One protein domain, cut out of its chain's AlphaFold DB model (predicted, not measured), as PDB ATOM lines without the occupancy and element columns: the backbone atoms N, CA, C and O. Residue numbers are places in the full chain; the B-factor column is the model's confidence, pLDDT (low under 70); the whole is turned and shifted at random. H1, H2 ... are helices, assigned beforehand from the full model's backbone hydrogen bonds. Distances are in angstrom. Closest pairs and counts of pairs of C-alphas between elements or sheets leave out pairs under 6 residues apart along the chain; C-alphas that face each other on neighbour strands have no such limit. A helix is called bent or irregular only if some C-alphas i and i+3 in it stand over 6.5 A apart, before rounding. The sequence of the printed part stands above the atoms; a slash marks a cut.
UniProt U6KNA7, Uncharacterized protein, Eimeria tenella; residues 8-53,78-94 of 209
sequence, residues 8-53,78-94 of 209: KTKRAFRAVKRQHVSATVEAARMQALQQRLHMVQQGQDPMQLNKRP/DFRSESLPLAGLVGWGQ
ATOM      1  N   LYS A   8      44.532  80.202   8.282       85.06
ATOM      2  CA  LYS A   8      45.022  79.886   6.929       85.06
ATOM      3  C   LYS A   8      44.686  78.444   6.528       85.06
ATOM      4  O   LYS A   8      44.089  78.239   5.477       85.06
ATOM      5  N   THR A   9      44.958  77.480   7.407       84.19
ATOM      6  CA  THR A   9      44.694  76.051   7.174       84.19
ATOM      7  C   THR A   9      43.203  75.772   6.977       84.19
ATOM      8  O   THR A   9      42.806  75.195   5.970       84.19
ATOM      9  N   LYS A  10      42.338  76.271   7.876       86.69
ATOM     10  CA  LYS A  10      40.876  76.112   7.745       86.69
ATOM     11  C   LYS A  10      40.335  76.751   6.464       86.69
ATOM     12  O   LYS A  10      39.422  76.212   5.846       86.69
ATOM     13  N   ARG A  11      40.879  77.903   6.058       88.06
ATOM     14  CA  ARG A  11      40.496  78.572   4.806       88.06
ATOM     15  C   ARG A  11      40.840  77.719   3.587       88.06
ATOM     16  O   ARG A  11      40.007  77.619   2.695       88.06
ATOM     17  N   ALA A  12      42.012  77.098   3.578       82.19
ATOM     18  CA  ALA A  12      42.449  76.251   2.478       82.19
ATOM     19  C   ALA A  12      41.619  74.960   2.371       82.19
ATOM     20  O   ALA A  12      41.111  74.664   1.295       82.19
ATOM     21  N   PHE A  13      41.334  74.276   3.487       87.19
ATOM     22  CA  PHE A  13      40.411  73.132   3.474       87.19
ATOM     23  C   PHE A  13      39.018  73.505   2.954       87.19
ATOM     24  O   PHE A  13      38.425  72.754   2.188       87.19
ATOM     25  N   ARG A  14      38.491  74.683   3.316       89.25
ATOM     26  CA  ARG A  14      37.218  75.164   2.753       89.25
ATOM     27  C   ARG A  14      37.296  75.409   1.247       89.25
ATOM     28  O   ARG A  14      36.311  75.156   0.568       89.25
ATOM     29  N   ALA A  15      38.426  75.886   0.730       88.50
ATOM     30  CA  ALA A  15      38.612  76.074  -0.708       88.50
ATOM     31  C   ALA A  15      38.589  74.733  -1.457       88.50
ATOM     32  O   ALA A  15      37.843  74.604  -2.422       88.50
ATOM     33  N   VAL A  16      39.301  73.718  -0.957       87.44
ATOM     34  CA  VAL A  16      39.280  72.363  -1.538       87.44
ATOM     35  C   VAL A  16      37.875  71.759  -1.495       87.44
ATOM     36  O   VAL A  16      37.407  71.219  -2.491       87.44
ATOM     37  N   LYS A  17      37.148  71.909  -0.378       91.06
ATOM     38  CA  LYS A  17      35.753  71.441  -0.283       91.06
ATOM     39  C   LYS A  17      34.836  72.128  -1.295       91.06
ATOM     40  O   LYS A  17      34.002  71.460  -1.892       91.06
ATOM     41  N   ARG A  18      35.000  73.438  -1.515       90.88
ATOM     42  CA  ARG A  18      34.249  74.179  -2.546       90.88
ATOM     43  C   ARG A  18      34.561  73.662  -3.945       90.88
ATOM     44  O   ARG A  18      33.635  73.441  -4.707       90.88
ATOM     45  N   GLN A  19      35.834  73.428  -4.260       88.31
ATOM     46  CA  GLN A  19      36.233  72.854  -5.549       88.31
ATOM     47  C   GLN A  19      35.614  71.471  -5.762       88.31
ATOM     48  O   GLN A  19      35.095  71.199  -6.837       88.31
ATOM     49  N   HIS A  20      35.611  70.628  -4.727       88.50
ATOM     50  CA  HIS A  20      34.987  69.311  -4.798       88.50
ATOM     51  C   HIS A  20      33.476  69.402  -5.052       88.50
ATOM     52  O   HIS A  20      32.991  68.795  -5.998       88.50
ATOM     53  N   VAL A  21      32.753  70.226  -4.280       91.56
ATOM     54  CA  VAL A  21      31.312  70.489  -4.490       91.56
ATOM     55  C   VAL A  21      31.041  71.000  -5.903       91.56
ATOM     56  O   VAL A  21      30.082  70.566  -6.538       91.56
ATOM     57  N   SER A  22      31.887  71.907  -6.389       90.50
ATOM     58  CA  SER A  22      31.738  72.491  -7.715       90.50
ATOM     59  C   SER A  22      31.874  71.436  -8.814       90.50
ATOM     60  O   SER A  22      31.017  71.332  -9.689       90.50
ATOM     61  N   ALA A  23      32.882  70.569  -8.703       86.31
ATOM     62  CA  ALA A  23      33.125  69.491  -9.653       86.31
ATOM     63  C   ALA A  23      32.046  68.394  -9.630       86.31
ATOM     64  O   ALA A  23      31.718  67.846 -10.677       86.31
ATOM     65  N   THR A  24      31.492  68.050  -8.462       86.25
ATOM     66  CA  THR A  24      30.555  66.920  -8.345       86.25
ATOM     67  C   THR A  24      29.090  67.332  -8.450       86.25
ATOM     68  O   THR A  24      28.313  66.682  -9.141       86.25
ATOM     69  N   VAL A  25      28.682  68.387  -7.738       90.06
ATOM     70  CA  VAL A  25      27.272  68.777  -7.593       90.06
ATOM     71  C   VAL A  25      26.921  69.906  -8.549       90.06
ATOM     72  O   VAL A  25      25.913  69.828  -9.247       90.06
ATOM     73  N   GLU A  26      27.721  70.973  -8.565       92.56
ATOM     74  CA  GLU A  26      27.393  72.160  -9.361       92.56
ATOM     75  C   GLU A  26      27.522  71.868 -10.855       92.56
ATOM     76  O   GLU A  26      26.609  72.210 -11.598       92.56
ATOM     77  N   ALA A  27      28.569  71.157 -11.283       90.31
ATOM     78  CA  ALA A  27      28.747  70.760 -12.679       90.31
ATOM     79  C   ALA A  27      27.538  69.977 -13.224       90.31
ATOM     80  O   ALA A  27      26.985  70.338 -14.262       90.31
ATOM     81  N   ALA A  28      27.058  68.970 -12.486       90.31
ATOM     82  CA  ALA A  28      25.883  68.188 -12.877       90.31
ATOM     83  C   ALA A  28      24.604  69.047 -12.940       90.31
ATOM     84  O   ALA A  28      23.794  68.913 -13.857       90.31
ATOM     85  N   ARG A  29      24.425  69.974 -11.990       92.62
ATOM     86  CA  ARG A  29      23.287  70.910 -11.993       92.62
ATOM     87  C   ARG A  29      23.346  71.879 -13.170       92.62
ATOM     88  O   ARG A  29      22.315  72.136 -13.785       92.62
ATOM     89  N   MET A  30      24.529  72.393 -13.490       95.44
ATOM     90  CA  MET A  30      24.740  73.288 -14.625       95.44
ATOM     91  C   MET A  30      24.441  72.588 -15.950       95.44
ATOM     92  O   MET A  30      23.748  73.162 -16.783       95.44
ATOM     93  N   GLN A  31      24.866  71.333 -16.113       93.44
ATOM     94  CA  GLN A  31      24.534  70.528 -17.292       93.44
ATOM     95  C   GLN A  31      23.020  70.324 -17.437       93.44
ATOM     96  O   GLN A  31      22.470  70.546 -18.513       93.44
ATOM     97  N   ALA A  32      22.324  69.974 -16.350       91.06
ATOM     98  CA  ALA A  32      20.869  69.823 -16.373       91.06
ATOM     99  C   ALA A  32      20.146  71.141 -16.719       91.06
ATOM    100  O   ALA A  32      19.152  71.138 -17.445       91.06
ATOM    101  N   LEU A  33      20.642  72.280 -16.221       93.69
ATOM    102  CA  LEU A  33      20.116  73.599 -16.580       93.69
ATOM    103  C   LEU A  33      20.364  73.929 -18.054       93.69
ATOM    104  O   LEU A  33      19.447  74.388 -18.729       93.69
ATOM    105  N   GLN A  34      21.562  73.655 -18.567       95.31
ATOM    106  CA  GLN A  34      21.899  73.867 -19.972       95.31
ATOM    107  C   GLN A  34      20.997  73.038 -20.897       95.31
ATOM    108  O   GLN A  34      20.471  73.569 -21.871       95.31
ATOM    109  N   GLN A  35      20.759  71.766 -20.570       92.94
ATOM    110  CA  GLN A  35      19.842  70.908 -21.329       92.94
ATOM    111  C   GLN A  35      18.424  71.486 -21.367       92.94
ATOM    112  O   GLN A  35      17.818  71.569 -22.433       92.94
ATOM    113  N   ARG A  36      17.914  71.963 -20.225       92.44
ATOM    114  CA  ARG A  36      16.598  72.620 -20.158       92.44
ATOM    115  C   ARG A  36      16.544  73.883 -21.014       92.44
ATOM    116  O   ARG A  36      15.555  74.094 -21.706       92.44
ATOM    117  N   LEU A  37      17.593  74.706 -20.987       94.50
ATOM    118  CA  LEU A  37      17.670  75.913 -21.813       94.50
ATOM    119  C   LEU A  37      17.664  75.576 -23.308       94.50
ATOM    120  O   LEU A  37      16.944  76.224 -24.062       94.50
ATOM    121  N   HIS A  38      18.396  74.544 -23.731       94.62
ATOM    122  CA  HIS A  38      18.385  74.098 -25.125       94.62
ATOM    123  C   HIS A  38      17.007  73.601 -25.578       94.62
ATOM    124  O   HIS A  38      16.580  73.942 -26.677       94.62
ATOM    125  N   MET A  39      16.274  72.869 -24.735       92.31
ATOM    126  CA  MET A  39      14.903  72.453 -25.062       92.31
ATOM    127  C   MET A  39      13.969  73.649 -25.250       92.31
ATOM    128  O   MET A  39      13.234  73.704 -26.232       92.31
ATOM    129  N   VAL A  40      14.048  74.638 -24.354       94.25
ATOM    130  CA  VAL A  40      13.249  75.868 -24.461       94.25
ATOM    131  C   VAL A  40      13.576  76.624 -25.751       94.25
ATOM    132  O   VAL A  40      12.665  77.086 -26.431       94.25
ATOM    133  N   GLN A  41      14.854  76.708 -26.132       95.38
ATOM    134  CA  GLN A  41      15.274  77.321 -27.399       95.38
ATOM    135  C   GLN A  41      14.713  76.594 -28.627       95.38
ATOM    136  O   GLN A  41      14.398  77.233 -29.625       95.38
ATOM    137  N   GLN A  42      14.566  75.271 -28.551       94.62
ATOM    138  CA  GLN A  42      13.976  74.441 -29.605       94.62
ATOM    139  C   GLN A  42      12.436  74.448 -29.588       94.62
ATOM    140  O   GLN A  42      11.817  73.767 -30.402       94.62
ATOM    141  N   GLY A  43      11.806  75.182 -28.661       93.19
ATOM    142  CA  GLY A  43      10.351  75.207 -28.484       93.19
ATOM    143  C   GLY A  43       9.773  73.940 -27.842       93.19
ATOM    144  O   GLY A  43       8.562  73.738 -27.866       93.19
ATOM    145  N   GLN A  44      10.619  73.077 -27.273       90.69
ATOM    146  CA  GLN A  44      10.200  71.869 -26.566       90.69
ATOM    147  C   GLN A  44       9.896  72.173 -25.096       90.69
ATOM    148  O   GLN A  44      10.532  73.025 -24.471       90.69
ATOM    149  N   ASP A  45       8.946  71.438 -24.515       89.56
ATOM    150  CA  ASP A  45       8.585  71.598 -23.107       89.56
ATOM    151  C   ASP A  45       9.659  70.973 -22.186       89.56
ATOM    152  O   ASP A  45       9.843  69.747 -22.187       89.56
ATOM    153  N   PRO A  46      10.357  71.768 -21.350       83.25
ATOM    154  CA  PRO A  46      11.398  71.269 -20.452       83.25
ATOM    155  C   PRO A  46      10.863  70.344 -19.345       83.25
ATOM    156  O   PRO A  46      11.654  69.669 -18.679       83.25
ATOM    157  N   MET A  47       9.544  70.292 -19.113       82.31
ATOM    158  CA  MET A  47       8.942  69.394 -18.118       82.31
ATOM    159  C   MET A  47       9.015  67.919 -18.517       82.31
ATOM    160  O   MET A  47       8.904  67.046 -17.653       82.31
ATOM    161  N   GLN A  48       9.269  67.619 -19.793       78.81
ATOM    162  CA  GLN A  48       9.387  66.245 -20.279       78.81
ATOM    163  C   GLN A  48      10.579  65.492 -19.663       78.81
ATOM    164  O   GLN A  48      10.451  64.305 -19.377       78.81
ATOM    165  N   LEU A  49      11.685  66.177 -19.343       77.50
ATOM    166  CA  LEU A  49      12.880  65.565 -18.733       77.50
ATOM    167  C   LEU A  49      12.652  65.023 -17.315       77.50
ATOM    168  O   LEU A  49      13.384  64.147 -16.861       77.50
ATOM    169  N   ASN A  50      11.670  65.561 -16.589       78.62
ATOM    170  CA  ASN A  50      11.416  65.186 -15.196       78.62
ATOM    171  C   ASN A  50      10.268  64.172 -15.055       78.62
ATOM    172  O   ASN A  50       9.890  63.840 -13.927       78.62
ATOM    173  N   LYS A  51       9.692  63.691 -16.167       81.50
ATOM    174  CA  LYS A  51       8.613  62.700 -16.128       81.50
ATOM    175  C   LYS A  51       9.175  61.370 -15.631       81.50
ATOM    176  O   LYS A  51       9.973  60.721 -16.299       81.50
ATOM    177  N   ARG A  52       8.771  60.982 -14.421       83.12
ATOM    178  CA  ARG A  52       9.071  59.658 -13.871       83.12
ATOM    179  C   ARG A  52       8.148  58.625 -14.526       83.12
ATOM    180  O   ARG A  52       6.984  58.956 -14.759       83.12
ATOM    181  N   PRO A  53       8.629  57.399 -14.793       87.56
ATOM    182  CA  PRO A  53       7.756  56.327 -15.256       87.56
ATOM    183  C   PRO A  53       6.668  56.048 -14.213       87.56
ATOM    184  O   PRO A  53       6.877  56.257 -13.011       87.56
ATOM    185  N   ASP A  78      31.543  63.064   0.418       88.06
ATOM    186  CA  ASP A  78      32.469  62.896   1.531       88.06
ATOM    187  C   ASP A  78      33.513  64.025   1.557       88.06
ATOM    188  O   ASP A  78      34.084  64.426   0.545       88.06
ATOM    189  N   PHE A  79      33.726  64.579   2.748       88.12
ATOM    190  CA  PHE A  79      34.603  65.721   2.996       88.12
ATOM    191  C   PHE A  79      35.780  65.397   3.910       88.12
ATOM    192  O   PHE A  79      36.451  66.321   4.403       88.12
ATOM    193  N   ARG A  80      36.004  64.114   4.187       85.25
ATOM    194  CA  ARG A  80      37.214  63.650   4.852       85.25
ATOM    195  C   ARG A  80      38.426  63.944   3.966       85.25
ATOM    196  O   ARG A  80      38.341  64.066   2.747       85.25
ATOM    197  N   SER A  81      39.595  64.098   4.579       78.75
ATOM    198  CA  SER A  81      40.838  64.324   3.830       78.75
ATOM    199  C   SER A  81      41.194  63.148   2.915       78.75
ATOM    200  O   SER A  81      41.931  63.348   1.954       78.75
ATOM    201  N   GLU A  82      40.666  61.951   3.200       80.31
ATOM    202  CA  GLU A  82      40.829  60.712   2.423       80.31
ATOM    203  C   GLU A  82      40.086  60.690   1.081       80.31
ATOM    204  O   GLU A  82      40.525  60.039   0.143       80.31
ATOM    205  N   SER A  83      38.993  61.434   0.963       81.25
ATOM    206  CA  SER A  83      38.173  61.495  -0.253       81.25
ATOM    207  C   SER A  83      38.474  62.723  -1.111       81.25
ATOM    208  O   SER A  83      38.191  62.741  -2.305       81.25
ATOM    209  N   LEU A  84      39.101  63.747  -0.529       83.12
ATOM    210  CA  LEU A  84      39.465  64.975  -1.227       83.12
ATOM    211  C   LEU A  84      40.864  64.844  -1.867       83.12
ATOM    212  O   LEU A  84      41.851  64.747  -1.132       83.12
ATOM    213  N   PRO A  85      40.996  64.909  -3.205       73.62
ATOM    214  CA  PRO A  85      42.272  64.669  -3.890       73.62
ATOM    215  C   PRO A  85      43.326  65.736  -3.566       73.62
ATOM    216  O   PRO A  85      44.503  65.440  -3.408       73.62
ATOM    217  N   LEU A  86      42.905  66.989  -3.371       75.38
ATOM    218  CA  LEU A  86      43.815  68.103  -3.083       75.38
ATOM    219  C   LEU A  86      44.017  68.356  -1.582       75.38
ATOM    220  O   LEU A  86      44.776  69.247  -1.208       75.38
ATOM    221  N   ALA A  87      43.345  67.612  -0.697       78.38
ATOM    222  CA  ALA A  87      43.415  67.875   0.741       78.38
ATOM    223  C   ALA A  87      44.799  67.583   1.338       78.38
ATOM    224  O   ALA A  87      45.225  68.309   2.235       78.38
ATOM    225  N   GLY A  88      45.517  66.577   0.822       72.31
ATOM    226  CA  GLY A  88      46.885  66.261   1.252       72.31
ATOM    227  C   GLY A  88      47.899  67.363   0.924       72.31
ATOM    228  O   GLY A  88      48.886  67.537   1.630       72.31
ATOM    229  N   LEU A  89      47.610  68.178  -0.092       70.12
ATOM    230  CA  LEU A  89      48.502  69.224  -0.602       70.12
ATOM    231  C   LEU A  89      48.335  70.569   0.124       70.12
ATOM    232  O   LEU A  89      49.094  71.507  -0.094       70.12
ATOM    233  N   VAL A  90      47.362  70.674   1.033       70.69
ATOM    234  CA  VAL A  90      47.059  71.892   1.810       70.69
ATOM    235  C   VAL A  90      48.034  72.109   2.993       70.69
ATOM    236  O   VAL A  90      47.851  73.013   3.815       70.69
ATOM    237  N   GLY A  91      49.096  71.302   3.083       64.06
ATOM    238  CA  GLY A  91      50.112  71.351   4.136       64.06
ATOM    239  C   GLY A  91      50.861  72.686   4.273       64.06
ATOM    240  O   GLY A  91      50.793  73.592   3.436       64.06
ATOM    241  N   TRP A  92      51.589  72.826   5.383       47.41
ATOM    242  CA  TRP A  92      52.391  74.015   5.671       47.41
ATOM    243  C   TRP A  92      53.550  74.117   4.667       47.41
ATOM    244  O   TRP A  92      54.321  73.181   4.524       47.41
ATOM    245  N   GLY A  93      53.663  75.253   3.967       57.91
ATOM    246  CA  GLY A  93      54.780  75.540   3.053       57.91
ATOM    247  C   GLY A  93      54.488  75.308   1.568       57.91
ATOM    248  O   GLY A  93      55.288  75.720   0.737       57.91
ATOM    249  N   GLN A  94      53.331  74.742   1.213       59.91
ATOM    250  CA  GLN A  94      53.022  74.436  -0.185       59.91
ATOM    251  C   GLN A  94      52.630  75.673  -1.012       59.91
ATOM    252  O   GLN A  94      51.930  76.587  -0.546       59.91
TER     253      GLN A  94
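This is residues 8 to 53 and 78 to 94 of the 209 residues of an uncharacterized protein of Eimeria tenella (UniProt U6KNA7). One long helix, H1, makes the long axis of the model, with a kink part of the way along it and a small piece of chain at each end. Past residue 41 the backbone folds back through a corner into the short helix H2 and a tail to residue 53; near the first printed residue, after a cut, a second short stretch, residues 78 to 94, holds the small helix H3, which packs on residues 9 to 16 of H1. The printed part has 63 residues with three named helices, in the order H1, H2, H3, and no named strand; the class is all helix. The whole is extended, a rod with a radius of gyration of the C-alphas of 18.1 A and spans of 54 by 25 by 14 A.

H1 comprises residues 8 to 41 and measures 45.5 A from first to last C-alpha. It begins at C-alpha 8 at (45.022, 79.886, 6.929) and ends at C-alpha 41 at (15.274, 77.321, -27.399). It has a kink of 35 degrees near residue 27. It is neither bent nor irregular, but only just: C-alphas 23 and 26 are 6.3 A apart. H2 comprises residues 46 to 50, 8.0 A from first to last C-alpha, and is neither bent nor irregular, but only just: C-alphas 46 and 49 are 6.1 A apart. H3 comprises residues 87 to 90, 5.5 A long, and ends at C-alpha 90 at (47.059, 71.892, 1.810).

H1 touches both of the other helices. H3 touches H1 at residues 9 to 16 of H1 alone; their closest C-alphas, those of Ala 12 and Val 90, are 6.4 A apart. H2 touches H1 at residues 36 to 40 of H1 alone, and only at the corner by their link; their closest C-alphas, those of Arg 36 and Pro 46, are 5.4 A apart. H2 and H3 are apart. In H1, 27 of 30 O i to N i+4 pairs are within hydrogen-bond range; in H2 it is 0 of 1, with 1 of 2 O i to N i+3 pairs within range, and H3 is too short for an O i to N i+4 pair.

The two C-alphas farthest apart, those of Gly 43 and Gly 93, are 54.5 A from each other, while those of the first and last printed residues, Lys 8 and Gln 94, are 12.0 A apart. Residues 54 to 77 are not printed, and the gap from C-alpha 53 to C-alpha 78 is 30.6 A. The link from H1 to H2 is tight, with 4 residues; the link from H2 to H3 runs across the cut. The mean pLDDT of the printed part is 84.9, and residues 91 to 94 are under 70.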